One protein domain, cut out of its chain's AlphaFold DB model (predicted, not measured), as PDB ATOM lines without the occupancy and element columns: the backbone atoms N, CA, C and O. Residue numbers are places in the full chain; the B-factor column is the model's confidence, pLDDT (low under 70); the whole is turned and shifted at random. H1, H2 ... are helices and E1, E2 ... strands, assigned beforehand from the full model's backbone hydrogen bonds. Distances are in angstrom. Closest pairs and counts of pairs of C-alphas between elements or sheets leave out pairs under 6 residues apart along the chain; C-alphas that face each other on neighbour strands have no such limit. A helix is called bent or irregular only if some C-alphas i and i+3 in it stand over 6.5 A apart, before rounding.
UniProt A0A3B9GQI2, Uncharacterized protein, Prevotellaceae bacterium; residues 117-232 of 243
ATOM      1  N   LYS A 117    -201.305  48.033  16.620       69.81
ATOM      2  CA  LYS A 117    -202.736  48.251  16.901       69.81
ATOM      3  C   LYS A 117    -202.958  49.561  17.651       69.81
ATOM      4  O   LYS A 117    -203.976  50.222  17.459       69.81
ATOM      5  N   GLU A 118    -202.020  49.883  18.527       65.31
ATOM      6  CA  GLU A 118    -201.999  51.076  19.353       65.31
ATOM      7  C   GLU A 118    -201.690  52.306  18.485       65.31
ATOM      8  O   GLU A 118    -202.471  53.252  18.505       65.31
ATOM      9  N   GLU A 119    -200.651  52.282  17.643       62.56
ATOM     10  CA  GLU A 119    -200.278  53.408  16.758       62.56
ATOM     11  C   GLU A 119    -201.440  53.954  15.910       62.56
ATOM     12  O   GLU A 119    -201.530  55.154  15.661       62.56
ATOM     13  N   LYS A 120    -202.359  53.074  15.497       60.34
ATOM     14  CA  LYS A 120    -203.531  53.397  14.665       60.34
ATOM     15  C   LYS A 120    -204.673  54.096  15.415       60.34
ATOM     16  O   LYS A 120    -205.671  54.426  14.783       60.34
ATOM     17  N   ARG A 121    -204.589  54.260  16.742       53.69
ATOM     18  CA  ARG A 121    -205.682  54.791  17.582       53.69
ATOM     19  C   ARG A 121    -205.497  56.238  18.045       53.69
ATOM     20  O   ARG A 121    -206.472  56.824  18.500       53.69
ATOM     21  N   SER A 122    -204.287  56.790  17.972       51.72
ATOM     22  CA  SER A 122    -203.894  57.873  18.898       51.72
ATOM     23  C   SER A 122    -203.655  59.241  18.269       51.72
ATOM     24  O   SER A 122    -203.414  60.200  18.997       51.72
ATOM     25  N   ILE A 123    -203.684  59.344  16.939       61.38
ATOM     26  CA  ILE A 123    -203.457  60.586  16.189       61.38
ATOM     27  C   ILE A 123    -204.401  60.590  14.976       61.38
ATOM     28  O   ILE A 123    -204.498  59.572  14.294       61.38
ATOM     29  N   HIS A 124    -205.077  61.718  14.711       64.69
ATOM     30  CA  HIS A 124    -206.091  61.862  13.649       64.69
ATOM     31  C   HIS A 124    -205.597  61.383  12.279       64.69
ATOM     32  O   HIS A 124    -206.256  60.577  11.628       64.69
ATOM     33  N   ASN A 125    -204.412  61.839  11.873       77.19
ATOM     34  CA  ASN A 125    -203.678  61.318  10.729       77.19
ATOM     35  C   ASN A 125    -202.188  61.281  11.082       77.19
ATOM     36  O   ASN A 125    -201.617  62.282  11.511       77.19
ATOM     37  N   LEU A 126    -201.552  60.127  10.884       83.81
ATOM     38  CA  LEU A 126    -200.143  59.886  11.200       83.81
ATOM     39  C   LEU A 126    -199.506  59.001  10.135       83.81
ATOM     40  O   LEU A 126    -200.136  58.085   9.604       83.81
ATOM     41  N   THR A 127    -198.238  59.240   9.816       86.31
ATOM     42  CA  THR A 127    -197.482  58.393   8.891       86.31
ATOM     43  C   THR A 127    -195.990  58.393   9.203       86.31
ATOM     44  O   THR A 127    -195.380  59.440   9.402       86.31
ATOM     45  N   VAL A 128    -195.394  57.196   9.194       86.19
ATOM     46  CA  VAL A 128    -193.941  56.988   9.218       86.19
ATOM     47  C   VAL A 128    -193.434  56.827   7.791       86.19
ATOM     48  O   VAL A 128    -193.939  55.998   7.029       86.19
ATOM     49  N   ILE A 129    -192.396  57.577   7.441       84.94
ATOM     50  CA  ILE A 129    -191.696  57.477   6.164       84.94
ATOM     51  C   ILE A 129    -190.813  56.223   6.205       84.94
ATOM     52  O   ILE A 129    -189.821  56.151   6.934       84.94
ATOM     53  N   LYS A 130    -191.199  55.190   5.447       86.69
ATOM     54  CA  LYS A 130    -190.589  53.848   5.533       86.69
ATOM     55  C   LYS A 130    -189.290  53.685   4.728       86.69
ATOM     56  O   LYS A 130    -188.554  52.726   4.959       86.69
ATOM     57  N   SER A 131    -188.991  54.594   3.801       81.81
ATOM     58  CA  SER A 131    -187.868  54.490   2.857       81.81
ATOM     59  C   SER A 131    -187.299  55.863   2.461       81.81
ATOM     60  O   SER A 131    -187.827  56.903   2.846       81.81
ATOM     61  N   GLY A 132    -186.195  55.865   1.706       81.62
ATOM     62  CA  GLY A 132    -185.566  57.085   1.189       81.62
ATOM     63  C   GLY A 132    -184.784  57.900   2.229       81.62
ATOM     64  O   GLY A 132    -184.494  57.435   3.332       81.62
ATOM     65  N   LYS A 133    -184.437  59.137   1.852       81.38
ATOM     66  CA  LYS A 133    -183.629  60.094   2.641       81.38
ATOM     67  C   LYS A 133    -184.195  60.360   4.042       81.38
ATOM     68  O   LYS A 133    -183.434  60.550   4.984       81.38
ATOM     69  N   TYR A 134    -185.520  60.348   4.164       83.19
ATOM     70  CA  TYR A 134    -186.251  60.630   5.399       83.19
ATOM     71  C   TYR A 134    -186.811  59.363   6.062       83.19
ATOM     72  O   TYR A 134    -187.781  59.430   6.812       83.19
ATOM     73  N   ARG A 135    -186.204  58.193   5.820       81.75
ATOM     74  CA  ARG A 135    -186.571  56.950   6.510       81.75
ATOM     75  C   ARG A 135    -186.571  57.142   8.035       81.75
ATOM     76  O   ARG A 135    -185.648  57.734   8.592       81.75
ATOM     77  N   ASN A 136    -187.591  56.596   8.695       77.94
ATOM     78  CA  ASN A 136    -187.868  56.716  10.131       77.94
ATOM     79  C   ASN A 136    -188.204  58.145  10.606       77.94
ATOM     80  O   ASN A 136    -188.241  58.389  11.809       77.94
ATOM     81  N   TYR A 137    -188.487  59.094   9.709       84.81
ATOM     82  CA  TYR A 137    -189.203  60.314  10.093       84.81
ATOM     83  C   TYR A 137    -190.711  60.042  10.157       84.81
ATOM     84  O   TYR A 137    -191.218  59.151   9.471       84.81
ATOM     85  N   CYS A 138    -191.432  60.803  10.972       84.62
ATOM     86  CA  CYS A 138    -192.887  60.752  11.069       84.62
ATOM     87  C   CYS A 138    -193.509  62.130  10.837       84.62
ATOM     88  O   CYS A 138    -192.920  63.156  11.185       84.62
ATOM     89  N   ILE A 139    -194.702  62.129  10.247       87.88
ATOM     90  CA  ILE A 139    -195.536  63.311  10.035       87.88
ATOM     91  C   ILE A 139    -196.912  63.015  10.624       87.88
ATOM     92  O   ILE A 139    -197.488  61.973  10.305       87.88
ATOM     93  N   ALA A 140    -197.425  63.910  11.461       85.69
ATOM     94  CA  ALA A 140    -198.829  63.941  11.857       85.69
ATOM     95  C   ALA A 140    -199.501  65.185  11.274       85.69
ATOM     96  O   ALA A 140    -198.856  66.225  11.173       85.69
ATOM     97  N   ASP A 141    -200.780  65.080  10.934       85.12
ATOM     98  CA  ASP A 141    -201.660  66.232  10.723       85.12
ATOM     99  C   ASP A 141    -202.509  66.395  11.987       85.12
ATOM    100  O   ASP A 141    -202.972  65.406  12.573       85.12
ATOM    101  N   CYS A 142    -202.596  67.623  12.481       79.25
ATOM    102  CA  CYS A 142    -203.144  67.966  13.786       79.25
ATOM    103  C   CYS A 142    -203.989  69.236  13.684       79.25
ATOM    104  O   CYS A 142    -203.723  70.106  12.862       79.25
ATOM    105  N   GLU A 143    -204.980  69.340  14.563       75.88
ATOM    106  CA  GLU A 143    -205.885  70.480  14.692       75.88
ATOM    107  C   GLU A 143    -205.693  71.085  16.092       75.88
ATOM    108  O   GLU A 143    -205.424  70.355  17.056       75.88
ATOM    109  N   ASN A 144    -205.729  72.413  16.222       67.19
ATOM    110  CA  ASN A 144    -205.640  73.091  17.520       67.19
ATOM    111  C   ASN A 144    -207.040  73.419  18.079       67.19
ATOM    112  O   ASN A 144    -208.057  73.199  17.432       67.19
ATOM    113  N   MET A 145    -207.110  73.961  19.299       55.03
ATOM    114  CA  MET A 145    -208.395  74.243  19.967       55.03
ATOM    115  C   MET A 145    -209.264  75.311  19.274       55.03
ATOM    116  O   MET A 145    -210.414  75.486  19.669       55.03
ATOM    117  N   ILE A 146    -208.729  76.031  18.281       66.19
ATOM    118  CA  ILE A 146    -209.453  77.034  17.486       66.19
ATOM    119  C   ILE A 146    -209.697  76.583  16.033       66.19
ATOM    120  O   ILE A 146    -210.173  77.379  15.227       66.19
ATOM    121  N   GLY A 147    -209.427  75.311  15.708       69.19
ATOM    122  CA  GLY A 147    -209.704  74.713  14.397       69.19
ATOM    123  C   GLY A 147    -208.633  74.962  13.327       69.19
ATOM    124  O   GLY A 147    -208.884  74.732  12.146       69.19
ATOM    125  N   GLU A 148    -207.445  75.450  13.693       73.75
ATOM    126  CA  GLU A 148    -206.341  75.605  12.739       73.75
ATOM    127  C   GLU A 148    -205.569  74.292  12.582       73.75
ATOM    128  O   GLU A 148    -205.216  73.633  13.568       73.75
ATOM    129  N   HIS A 149    -205.249  73.951  11.333       78.44
ATOM    130  CA  HIS A 149    -204.508  72.745  10.986       78.44
ATOM    131  C   HIS A 149    -203.003  73.006  10.868       78.44
ATOM    132  O   HIS A 149    -202.555  74.019  10.326       78.44
ATOM    133  N   TYR A 150    -202.208  72.062  11.364       81.50
ATOM    134  CA  TYR A 150    -200.751  72.118  11.345       81.50
ATOM    135  C   TYR A 150    -200.150  70.711  11.273       81.50
ATOM    136  O   TYR A 150    -200.709  69.731  11.769       81.50
ATOM    137  N   LEU A 151    -198.978  70.605  10.651       85.12
ATOM    138  CA  LEU A 151    -198.222  69.360  10.570       85.12
ATOM    139  C   LEU A 151    -197.224  69.265  11.719       85.12
ATOM    140  O   LEU A 151    -196.397  70.159  11.883       85.12
ATOM    141  N   ARG A 152    -197.199  68.142  12.439       83.69
ATOM    142  CA  ARG A 152    -196.069  67.806  13.314       83.69
ATOM    143  C   ARG A 152    -195.043  66.978  12.560       83.69
ATOM    144  O   ARG A 152    -195.374  65.904  12.060       83.69
ATOM    145  N   LEU A 153    -193.789  67.422  12.524       80.94
ATOM    146  CA  LEU A 153    -192.656  66.663  11.990       80.94
ATOM    147  C   LEU A 153    -191.794  66.092  13.113       80.94
ATOM    148  O   LEU A 153    -191.474  66.771  14.090       80.94
ATOM    149  N   GLY A 154    -191.370  64.842  12.948       78.50
ATOM    150  CA  GLY A 154    -190.637  64.114  13.972       78.50
ATOM    151  C   GLY A 154    -189.825  62.934  13.461       78.50
ATOM    152  O   GLY A 154    -189.696  62.708  12.256       78.50
ATOM    153  N   LYS A 155    -189.304  62.151  14.404       76.25
ATOM    154  CA  LYS A 155    -188.737  60.821  14.178       76.25
ATOM    155  C   LYS A 155    -189.549  59.750  14.883       76.25
ATOM    156  O   LYS A 155    -189.989  59.923  16.012       76.25
ATOM    157  N   TYR A 156    -189.667  58.612  14.220       75.31
ATOM    158  CA  TYR A 156    -190.121  57.365  14.802       75.31
ATOM    159  C   TYR A 156    -188.892  56.561  15.244       75.31
ATOM    160  O   TYR A 156    -188.040  56.216  14.421       75.31
ATOM    161  N   VAL A 157    -188.770  56.317  16.547       69.88
ATOM    162  CA  VAL A 157    -187.613  55.657  17.170       69.88
ATOM    163  C   VAL A 157    -188.130  54.623  18.158       69.88
ATOM    164  O   VAL A 157    -188.914  54.962  19.037       69.88
ATOM    165  N   ASP A 158    -187.710  53.368  17.995       67.75
ATOM    166  CA  ASP A 158    -188.001  52.253  18.908       67.75
ATOM    167  C   ASP A 158    -189.487  52.126  19.308       67.75
ATOM    168  O   ASP A 158    -189.820  51.878  20.464       67.75
ATOM    169  N   GLY A 159    -190.396  52.312  18.342       68.81
ATOM    170  CA  GLY A 159    -191.845  52.239  18.563       68.81
ATOM    171  C   GLY A 159    -192.451  53.445  19.282       68.81
ATOM    172  O   GLY A 159    -193.533  53.332  19.847       68.81
ATOM    173  N   MET A 160    -191.769  54.592  19.293       72.12
ATOM    174  CA  MET A 160    -192.264  55.865  19.822       72.12
ATOM    175  C   MET A 160    -192.214  56.945  18.739       72.12
ATOM    176  O   MET A 160    -191.272  57.000  17.944       72.12
ATOM    177  N   PHE A 161    -193.197  57.847  18.734       75.00
ATOM    178  CA  PHE A 161    -193.172  59.048  17.892       75.00
ATOM    179  C   PHE A 161    -192.566  60.207  18.676       75.00
ATOM    180  O   PHE A 161    -192.983  60.464  19.800       75.00
ATOM    181  N   ILE A 162    -191.598  60.906  18.089       71.44
ATOM    182  CA  ILE A 162    -190.865  62.019  18.697       71.44
ATOM    183  C   ILE A 162    -190.961  63.206  17.740       71.44
ATOM    184  O   ILE A 162    -190.201  63.288  16.777       71.44
ATOM    185  N   PHE A 163    -191.927  64.090  17.962       74.12
ATOM    186  CA  PHE A 163    -192.130  65.298  17.172       74.12
ATOM    187  C   PHE A 163    -191.303  66.452  17.716       74.12
ATOM    188  O   PHE A 163    -191.285  66.733  18.915       74.12
ATOM    189  N   ASN A 164    -190.638  67.136  16.793       63.22
ATOM    190  CA  ASN A 164    -189.718  68.217  17.095       63.22
ATOM    191  C   ASN A 164    -190.204  69.573  16.591       63.22
ATOM    192  O   ASN A 164    -189.703  70.587  17.065       63.22
ATOM    193  N   TYR A 165    -191.133  69.589  15.636       71.00
ATOM    194  CA  TYR A 165    -191.520  70.793  14.914       71.00
ATOM    195  C   TYR A 165    -193.012  70.760  14.613       71.00
ATOM    196  O   TYR A 165    -193.482  69.786  14.023       71.00
ATOM    197  N   ASP A 166    -193.712  71.840  14.942       76.06
ATOM    198  CA  ASP A 166    -195.061  72.111  14.454       76.06
ATOM    199  C   ASP A 166    -194.935  73.091  13.267       76.06
ATOM    200  O   ASP A 166    -194.184  74.066  13.321       76.06
ATOM    201  N   ILE A 167    -195.615  72.795  12.160       77.62
ATOM    202  CA  ILE A 167    -195.609  73.572  10.917       77.62
ATOM    203  C   ILE A 167    -197.044  73.957  10.588       77.62
ATOM    204  O   ILE A 167    -197.831  73.130  10.125       77.62
ATOM    205  N   PHE A 168    -197.360  75.236  10.761       80.38
ATOM    206  CA  PHE A 168    -198.575  75.818  10.208       80.38
ATOM    207  C   PHE A 168    -198.492  75.850   8.683       80.38
ATOM    208  O   PHE A 168    -197.455  76.202   8.104       80.38
ATOM    209  N   TYR A 169    -199.586  75.469   8.034       85.19
ATOM    210  CA  TYR A 169    -199.686  75.455   6.584       85.19
ATOM    211  C   TYR A 169    -201.022  76.022   6.115       85.19
ATOM    212  O   TYR A 169    -202.017  75.995   6.832       85.19
ATOM    213  N   LEU A 170    -201.036  76.506   4.877       86.62
ATOM    214  CA  LEU A 170    -202.253  76.862   4.155       86.62
ATOM    215  C   LEU A 170    -202.338  76.035   2.870       86.62
ATOM    216  O   LEU A 170    -201.319  75.600   2.326       86.62
ATOM    217  N   GLN A 171    -203.546  75.830   2.354       87.75
ATOM    218  CA  GLN A 171    -203.715  75.279   1.013       87.75
ATOM    219  C   GLN A 171    -203.251  76.306  -0.033       87.75
ATOM    220  O   GLN A 171    -203.577  77.490   0.045       87.75
ATOM    221  N   SER A 172    -202.497  75.857  -1.036       86.81
ATOM    222  CA  SER A 172    -202.230  76.622  -2.254       86.81
ATOM    223  C   SER A 172    -203.284  76.303  -3.308       86.81
ATOM    224  O   SER A 172    -203.572  75.132  -3.553       86.81
ATOM    225  N   GLU A 173    -203.775  77.316  -4.021       86.06
ATOM    226  CA  GLU A 173    -204.519  77.104  -5.271       86.06
ATOM    227  C   GLU A 173    -203.642  76.409  -6.332       86.06
ATOM    228  O   GLU A 173    -204.120  75.609  -7.141       86.06
ATOM    229  N   SER A 174    -202.329  76.667  -6.302       88.00
ATOM    230  CA  SER A 174    -201.370  76.064  -7.224       88.00
ATOM    231  C   SER A 174    -201.169  74.566  -6.956       88.00
ATOM    232  O   SER A 174    -201.417  74.059  -5.863       88.00
ATOM    233  N   ARG A 175    -200.676  73.831  -7.960       87.38
ATOM    234  CA  ARG A 175    -200.367  72.395  -7.824       87.38
ATOM    235  C   ARG A 175    -199.080  72.108  -7.046       87.38
ATOM    236  O   ARG A 175    -198.818  70.944  -6.748       87.38
ATOM    237  N   GLU A 176    -198.269  73.117  -6.760       89.81
ATOM    238  CA  GLU A 176    -196.939  72.966  -6.169       89.81
ATOM    239  C   GLU A 176    -196.916  73.527  -4.749       89.81
ATOM    240  O   GLU A 176    -197.674  74.435  -4.413       89.81
ATOM    241  N   SER A 177    -196.062  72.960  -3.900       91.56
ATOM    242  CA  SER A 177    -195.881  73.462  -2.540       91.56
ATOM    243  C   SER A 177    -194.743  74.473  -2.505       91.56
ATOM    244  O   SER A 177    -193.692  74.250  -3.108       91.56
ATOM    245  N   LEU A 178    -194.928  75.565  -1.771       91.25
ATOM    246  CA  LEU A 178    -193.956  76.652  -1.677       91.25
ATOM    247  C   LEU A 178    -193.893  77.222  -0.259       91.25
ATOM    248  O   LEU A 178    -194.811  77.058   0.538       91.25
ATOM    249  N   PHE A 179    -192.794  77.903   0.058       83.88
ATOM    250  CA  PHE A 179    -192.646  78.665   1.296       83.88
ATOM    251  C   PHE A 179    -192.597  80.148   0.950       83.88
ATOM    252  O   PHE A 179    -191.739  80.566   0.170       83.88
ATOM    253  N   LYS A 180    -193.503  80.932   1.533       79.62
ATOM    254  CA  LYS A 180    -193.638  82.370   1.290       79.62
ATOM    255  C   LYS A 180    -194.083  83.049   2.581       79.62
ATOM    256  O   LYS A 180    -194.937  82.522   3.282       79.62
ATOM    257  N   ASP A 181    -193.475  84.189   2.896       77.25
ATOM    258  CA  ASP A 181    -193.846  85.051   4.028       77.25
ATOM    259  C   ASP A 181    -193.943  84.310   5.383       77.25
ATOM    260  O   ASP A 181    -194.817  84.575   6.198       77.25
ATOM    261  N   GLY A 182    -193.047  83.341   5.619       70.88
ATOM    262  CA  GLY A 182    -193.021  82.525   6.844       70.88
ATOM    263  C   GLY A 182    -193.911  81.275   6.819       70.88
ATOM    264  O   GLY A 182    -193.703  80.375   7.629       70.88
ATOM    265  N   ILE A 183    -194.839  81.173   5.866       78.56
ATOM    266  CA  ILE A 183    -195.870  80.130   5.798       78.56
ATOM    267  C   ILE A 183    -195.521  79.092   4.721       78.56
ATOM    268  O   ILE A 183    -194.976  79.420   3.659       78.56
ATOM    269  N   ILE A 184    -195.846  77.821   4.980       85.88
ATOM    270  CA  ILE A 184    -195.827  76.767   3.958       85.88
ATOM    271  C   ILE A 184    -197.204  76.676   3.305       85.88
ATOM    272  O   ILE A 184    -198.206  76.402   3.955       85.88
ATOM    273  N   PHE A 185    -197.235  76.868   1.994       89.50
ATOM    274  CA  PHE A 185    -198.411  76.642   1.170       89.50
ATOM    275  C   PHE A 185    -198.289  75.249   0.553       89.50
ATOM    276  O   PHE A 185    -197.347  74.991  -0.197       89.50
ATOM    277  N   ILE A 186    -199.206  74.340   0.880       91.81
ATOM    278  CA  ILE A 186    -199.229  72.970   0.352       91.81
ATOM    279  C   ILE A 186    -200.026  72.953  -0.953       91.81
ATOM    280  O   ILE A 186    -201.174  73.389  -0.983       91.81
ATOM    281  N   GLY A 187    -199.428  72.442  -2.031       92.50
ATOM    282  CA  GLY A 187    -200.073  72.391  -3.345       92.50
ATOM    283  C   GLY A 187    -201.403  71.629  -3.324       92.50
ATOM    284  O   GLY A 187    -201.471  70.537  -2.759       92.50
ATOM    285  N   SER A 188    -202.434  72.136  -4.006       91.81
ATOM    286  CA  SER A 188    -203.797  71.565  -4.046       91.81
ATOM    287  C   SER A 188    -203.862  70.085  -4.453       91.81
ATOM    288  O   SER A 188    -204.766  69.357  -4.049       91.81
ATOM    289  N   LYS A 189    -202.873  69.584  -5.207       93.56
ATOM    290  CA  LYS A 189    -202.763  68.150  -5.532       93.56
ATOM    291  C   LYS A 189    -202.524  67.280  -4.283       93.56
ATOM    292  O   LYS A 189    -202.944  66.123  -4.275       93.56
ATOM    293  N   LEU A 190    -201.848  67.820  -3.262       93.38
ATOM    294  CA  LEU A 190    -201.392  67.148  -2.037       93.38
ATOM    295  C   LEU A 190    -202.357  67.313  -0.858       93.38
ATOM    296  O   LEU A 190    -202.168  66.653   0.160       93.38
ATOM    297  N   THR A 191    -203.399  68.130  -0.992       90.69
ATOM    298  CA  THR A 191    -204.474  68.217   0.000       90.69
ATOM    299  C   THR A 191    -205.597  67.214  -0.293       90.69
ATOM    300  O   THR A 191    -205.581  66.499  -1.309       90.69
ATOM    301  N   ASP A 192    -206.559  67.110   0.616       87.75
ATOM    302  CA  ASP A 192    -207.857  66.478   0.383       87.75
ATOM    303  C   ASP A 192    -208.907  67.494  -0.122       87.75
ATOM    304  O   ASP A 192    -208.567  68.601  -0.548       87.75
ATOM    305  N   GLN A 193    -210.181  67.088  -0.125       85.38
ATOM    306  CA  GLN A 193    -211.314  67.902  -0.584       85.38
ATOM    307  C   GLN A 193    -211.706  69.049   0.365       85.38
ATOM    308  O   GLN A 193    -212.487  69.910  -0.030       85.38
ATOM    309  N   PHE A 194    -211.190  69.054   1.596       83.81
ATOM    310  CA  PHE A 194    -211.415  70.092   2.604       83.81
ATOM    311  C   PHE A 194    -210.222  71.058   2.719       83.81
ATOM    312  O   PHE A 194    -210.290  72.035   3.455       83.81
ATOM    313  N   GLY A 195    -209.143  70.802   1.969       83.12
ATOM    314  CA  GLY A 195    -207.909  71.590   1.994       83.12
ATOM    315  C   GLY A 195    -206.862  71.082   2.986       83.12
ATOM    316  O   GLY A 195    -205.777  71.659   3.062       83.12
ATOM    317  N   PHE A 196    -207.124  69.975   3.688       87.12
ATOM    318  CA  PHE A 196    -206.205  69.417   4.681       87.12
ATOM    319  C   PHE A 196    -205.090  68.593   4.041       87.12
ATOM    320  O   PHE A 196    -205.242  68.012   2.963       87.12
ATOM    321  N   ALA A 197    -203.945  68.533   4.711       88.44
ATOM    322  CA  ALA A 197    -202.750  67.833   4.267       88.44
ATOM    323  C   ALA A 197    -202.969  66.316   4.113       88.44
ATOM    324  O   ALA A 197    -203.040  65.569   5.090       88.44
ATOM    325  N   ASN A 198    -202.962  65.802   2.878       91.69
ATOM    326  CA  ASN A 198    -202.996  64.358   2.667       91.69
ATOM    327  C   ASN A 198    -201.593  63.766   2.871       91.69
ATOM    328  O   ASN A 198    -200.760  63.760   1.960       91.69
ATOM    329  N   LEU A 199    -201.341  63.235   4.071       89.94
ATOM    330  CA  LEU A 199    -200.028  62.715   4.469       89.94
ATOM    331  C   LEU A 199    -199.450  61.674   3.499       89.94
ATOM    332  O   LEU A 199    -198.247  61.686   3.249       89.94
ATOM    333  N   GLN A 200    -200.283  60.804   2.915       90.06
ATOM    334  CA  GLN A 200    -199.825  59.783   1.964       90.06
ATOM    335  C   GLN A 200    -199.306  60.402   0.663       90.06
ATOM    336  O   GLN A 200    -198.276  59.967   0.150       90.06
ATOM    337  N   LYS A 201    -199.971  61.445   0.153       92.44
ATOM    338  CA  LYS A 201    -199.481  62.200  -1.009       92.44
ATOM    339  C   LYS A 201    -198.225  63.005  -0.661       92.44
ATOM    340  O   LYS A 201    -197.286  63.034  -1.450       92.44
ATOM    341  N   LEU A 202    -198.184  63.623   0.523       91.00
ATOM    342  CA  LEU A 202    -197.042  64.426   0.981       91.00
ATOM    343  C   LEU A 202    -195.746  63.618   1.084       91.00
ATOM    344  O   LEU A 202    -194.713  64.088   0.620       91.00
ATOM    345  N   ILE A 203    -195.783  62.396   1.631       89.81
ATOM    346  CA  ILE A 203    -194.573  61.557   1.716       89.81
ATOM    347  C   ILE A 203    -194.104  61.005   0.359       89.81
ATOM    348  O   ILE A 203    -192.983  60.511   0.264       89.81
ATOM    349  N   GLN A 204    -194.947  61.070  -0.676       90.44
ATOM    350  CA  GLN A 204    -194.608  60.682  -2.050       90.44
ATOM    351  C   GLN A 204    -194.062  61.867  -2.866       90.44
ATOM    352  O   GLN A 204    -193.279  61.666  -3.794       90.44
ATOM    353  N   ASP A 205    -194.427  63.104  -2.516       92.69
ATOM    354  CA  ASP A 205    -193.918  64.320  -3.153       92.69
ATOM    355  C   ASP A 205    -192.592  64.758  -2.512       92.69
ATOM    356  O   ASP A 205    -192.542  65.570  -1.588       92.69
ATOM    357  N   GLN A 206    -191.492  64.197  -3.020       89.69
ATOM    358  CA  GLN A 206    -190.145  64.416  -2.480       89.69
ATOM    359  C   GLN A 206    -189.767  65.907  -2.380       89.69
ATOM    360  O   GLN A 206    -189.111  66.290  -1.417       89.69
ATOM    361  N   ALA A 207    -190.217  66.757  -3.311       90.38
ATOM    362  CA  ALA A 207    -189.948  68.198  -3.282       90.38
ATOM    363  C   ALA A 207    -190.639  68.899  -2.098       90.38
ATOM    364  O   ALA A 207    -189.999  69.664  -1.373       90.38
ATOM    365  N   THR A 208    -191.918  68.599  -1.852       90.00
ATOM    366  CA  THR A 208    -192.642  69.102  -0.676       90.00
ATOM    367  C   THR A 208    -192.064  68.530   0.614       90.00
ATOM    368  O   THR A 208    -191.929  69.256   1.595       90.00
ATOM    369  N   LEU A 209    -191.658  67.259   0.622       87.19
ATOM    370  CA  LEU A 209    -191.032  66.637   1.787       87.19
ATOM    371  C   LEU A 209    -189.665  67.266   2.117       87.19
ATOM    372  O   LEU A 209    -189.398  67.562   3.281       87.19
ATOM    373  N   ASP A 210    -188.825  67.534   1.114       86.50
ATOM    374  CA  ASP A 210    -187.575  68.287   1.277       86.50
ATOM    375  C   ASP A 210    -187.833  69.716   1.780       86.50
ATOM    376  O   ASP A 210    -187.091  70.196   2.639       86.50
ATOM    377  N   LEU A 211    -188.889  70.390   1.305       86.19
ATOM    378  CA  LEU A 211    -189.292  71.721   1.774       86.19
ATOM    379  C   LEU A 211    -189.719  71.701   3.250       86.19
ATOM    380  O   LEU A 211    -189.179  72.470   4.047       86.19
ATOM    381  N   LEU A 212    -190.645  70.806   3.608       85.12
ATOM    382  CA  LEU A 212    -191.140  70.599   4.973       85.12
ATOM    383  C   LEU A 212    -189.983  70.303   5.929       85.12
ATOM    384  O   LEU A 212    -189.842  70.960   6.956       85.12
ATOM    385  N   MET A 213    -189.103  69.370   5.563       80.94
ATOM    386  CA  MET A 213    -187.957  68.993   6.390       80.94
ATOM    387  C   MET A 213    -186.919  70.116   6.482       80.94
ATOM    388  O   MET A 213    -186.408  70.372   7.567       80.94
ATOM    389  N   LYS A 214    -186.627  70.831   5.387       79.12
ATOM    390  CA  LYS A 214    -185.706  71.981   5.397       79.12
ATOM    391  C   LYS A 214    -186.229  73.135   6.250       79.12
ATOM    392  O   LYS A 214    -185.419  73.868   6.805       79.12
ATOM    393  N   LYS A 215    -187.546  73.332   6.326       74.75
ATOM    394  CA  LYS A 215    -188.150  74.428   7.092       74.75
ATOM    395  C   LYS A 215    -188.416  74.058   8.542       74.75
ATOM    396  O   LYS A 215    -188.014  74.828   9.399       74.75
ATOM    397  N   GLY A 216    -188.945  72.868   8.824       61.16
ATOM    398  CA  GLY A 216    -189.078  72.365  10.193       61.16
ATOM    399  C   GLY A 216    -187.731  72.313  10.917       61.16
ATOM    400  O   GLY A 216    -187.582  72.914  11.970       61.16
ATOM    401  N   VAL A 217    -186.708  71.695  10.313       55.41
ATOM    402  CA  VAL A 217    -185.382  71.534  10.949       55.41
ATOM    403  C   VAL A 217    -184.627  72.861  11.144       55.41
ATOM    404  O   VAL A 217    -183.703  72.908  11.949       55.41
ATOM    405  N   ASN A 218    -185.006  73.927  10.432       45.78
ATOM    406  CA  ASN A 218    -184.271  75.197  10.377       45.78
ATOM    407  C   ASN A 218    -185.077  76.388  10.938       45.78
ATOM    408  O   ASN A 218    -184.813  77.535  10.570       45.78
ATOM    409  N   ILE A 219    -186.069  76.120  11.795       48.00
ATOM    410  CA  ILE A 219    -186.555  77.089  12.783       48.00
ATOM    411  C   ILE A 219    -185.582  76.995  13.959       48.00
ATOM    412  O   ILE A 219    -185.611  76.032  14.730       48.00
ATOM    413  N   ASP A 220    -184.658  77.951  14.030       35.66
ATOM    414  CA  ASP A 220    -183.562  77.927  14.994       35.66
ATOM    415  C   ASP A 220    -184.084  77.859  16.445       35.66
ATOM    416  O   ASP A 220    -184.921  78.655  16.865       35.66
ATOM    417  N   ASN A 221    -183.526  76.920  17.220       38.72
ATOM    418  CA  ASN A 221    -183.693  76.748  18.673       38.72
ATOM    419  C   ASN A 221    -184.992  76.116  19.227       38.72
ATOM    420  O   ASN A 221    -185.245  76.276  20.421       38.72
ATOM    421  N   TYR A 222    -185.764  75.324  18.468       41.81
ATOM    422  CA  TYR A 222    -186.868  74.550  19.075       41.81
ATOM    423  C   TYR A 222    -186.491  73.147  19.586       41.81
ATOM    424  O   TYR A 222    -185.945  72.291  18.885       41.81
ATOM    425  N   ASN A 223    -186.806  72.931  20.865       45.22
ATOM    426  CA  ASN A 223    -186.632  71.692  21.615       45.22
ATOM    427  C   ASN A 223    -187.768  70.689  21.299       45.22
ATOM    428  O   ASN A 223    -188.878  71.132  21.030       45.22
ATOM    429  N   PRO A 224    -187.533  69.355  21.326       50.62
ATOM    430  CA  PRO A 224    -188.502  68.363  20.847       50.62
ATOM    431  C   PRO A 224    -189.856  68.434  21.564       50.62
ATOM    432  O   PRO A 224    -189.960  68.034  22.721       50.62
ATOM    433  N   VAL A 225    -190.867  68.956  20.868       51.94
ATOM    434  CA  VAL A 225    -192.099  69.464  21.480       51.94
ATOM    435  C   VAL A 225    -193.021  68.353  21.987       51.94
ATOM    436  O   VAL A 225    -193.674  68.571  22.999       51.94
ATOM    437  N   PHE A 226    -193.066  67.170  21.353       57.56
ATOM    438  CA  PHE A 226    -194.002  66.094  21.731       57.56
ATOM    439  C   PHE A 226    -193.408  64.688  21.570       57.56
ATOM    440  O   PHE A 226    -192.862  64.368  20.520       57.56
ATOM    441  N   TYR A 227    -193.584  63.796  22.549       60.22
ATOM    442  CA  TYR A 227    -193.263  62.364  22.397       60.22
ATOM    443  C   TYR A 227    -194.468  61.494  22.761       60.22
ATOM    444  O   TYR A 227    -195.062  61.720  23.809       60.22
ATOM    445  N   TYR A 228    -194.776  60.463  21.976       66.25
ATOM    446  CA  TYR A 228    -195.909  59.563  22.212       66.25
ATOM    447  C   TYR A 228    -195.446  58.150  22.583       66.25
ATOM    448  O   TYR A 228    -194.684  57.523  21.844       66.25
ATOM    449  N   GLY A 229    -195.954  57.648  23.710       62.22
ATOM    450  CA  GLY A 229    -195.717  56.301  24.234       62.22
ATOM    451  C   GLY A 229    -196.877  55.827  25.118       62.22
ATOM    452  O   GLY A 229    -197.794  56.600  25.410       62.22
ATOM    453  N   VAL A 230    -196.837  54.561  25.540       59.50
ATOM    454  CA  VAL A 230    -197.891  53.939  26.364       59.50
ATOM    455  C   VAL A 230    -197.370  53.586  27.763       59.50
ATOM    456  O   VAL A 230    -196.244  53.098  27.916       59.50
ATOM    457  N   GLU A 231    -198.187  53.856  28.785       61.84
ATOM    458  CA  GLU A 231    -197.998  53.354  30.158       61.84
ATOM    459  C   GLU A 231    -198.374  51.858  30.237       61.84
ATOM    460  O   GLU A 231    -199.088  51.346  29.383       61.84
ATOM    461  N   GLY A 232    -197.917  51.131  31.264       57.28
ATOM    462  CA  GLY A 232    -198.237  49.710  31.471       57.28
ATOM    463  C   GLY A 232    -199.713  49.313  31.270       57.28
ATOM    464  O   GLY A 232    -199.950  48.238  30.720       57.28
TER     465      GLY A 232
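This is residues 117 to 232 of the 243 residues of an uncharacterized protein of Prevotellaceae bacterium (UniProt A0A3B9GQI2). Picture one strongly twisted sheet of seven strands that curls round the helix H2, with the long bent strand E4 as its spine. The meander E1 E2 E3 E4, each strand the antiparallel neighbour of the one before, makes most of the sheet; the small hairpin E5 and E6 joins the later part of E4 toward one end of the long axis, and E7 joins its first part toward the other. The printed part has 116 residues; along the chain come the six named strands E1 to E6, then the two named helices H1 and H2, then a seventh strand, E7; the class is mixed, helices and strands, and in the branched sheet E4 and E6 are parallel while the other neighbour pairs are antiparallel. It is compact, with a radius of gyration of the C-alphas of 13.8 A, and elongated, spanning 46 by 30 by 30 A.

Find C-alpha 125 at (-203.678, 61.318, 10.729); from there E1 runs to residue 128, 10.8 A. Next come E2, residues 137 to 143, 20.1 A, and E3, residues 149 to 157, 24.8 A. Look for C-alpha 160 at (-192.264, 55.865, 19.822), where E4 begins; it runs to residue 172, 31.9 A, and bends by 70 degrees at residue 164. E5, residues 178 to 180, and E6, residues 183 to 187, measure 6.4 A and 12.7 A. H1, residues 199 to 202, is 4.9 A long and H2, residues 206 to 216, 15.0 A. E7, residues 226 to 230, 13.6 A, ends at C-alpha 230 (-197.891, 53.939, 26.364).

Begin at the hairpin of E1 and E2, with N 127 and O 139 2.9 A apart. On the other side of E2 is E3, antiparallel at 150 degrees, with N 140 to O 152 at 2.9 A. E3 and E4 form a hairpin too, with N 151 to O 167 at 2.8 A. On the other side of E4, E6 is parallel beside residues 169 to 172, with N 172 to O 186 at 2.8 A, and E7 is antiparallel beside residues 160 to 163, with N 163 to O 226 at 2.7 A. The hairpin of E5 and E6 has N 185 to O 178 at 2.8 A. The sheet curls round H2; the closest C-alphas of E4 and H2, Tyr 165 and Gly 216, are 5.5 A apart. H1 only grazes the sheet; its closest C-alphas with E1 are Leu 199 and Thr 127, 6.7 A apart. H1 and H2 are close but not clearly touching, with C-alphas 202 and 209 6.5 A apart. In H2 every O i to N i+4 pair is within hydrogen-bond range; H1 is too short for one.

The C-alphas farthest apart, Ser 174 and Gly 232, are 46.9 A from each other. The printed part has no cut, and the link from E6 to H1, 11 residues, is long. Mean pLDDT of the printed part is 76.7; look for values under 70 at residues 117 to 124, 144 to 147, 157 to 159, 164 and 216 to 232.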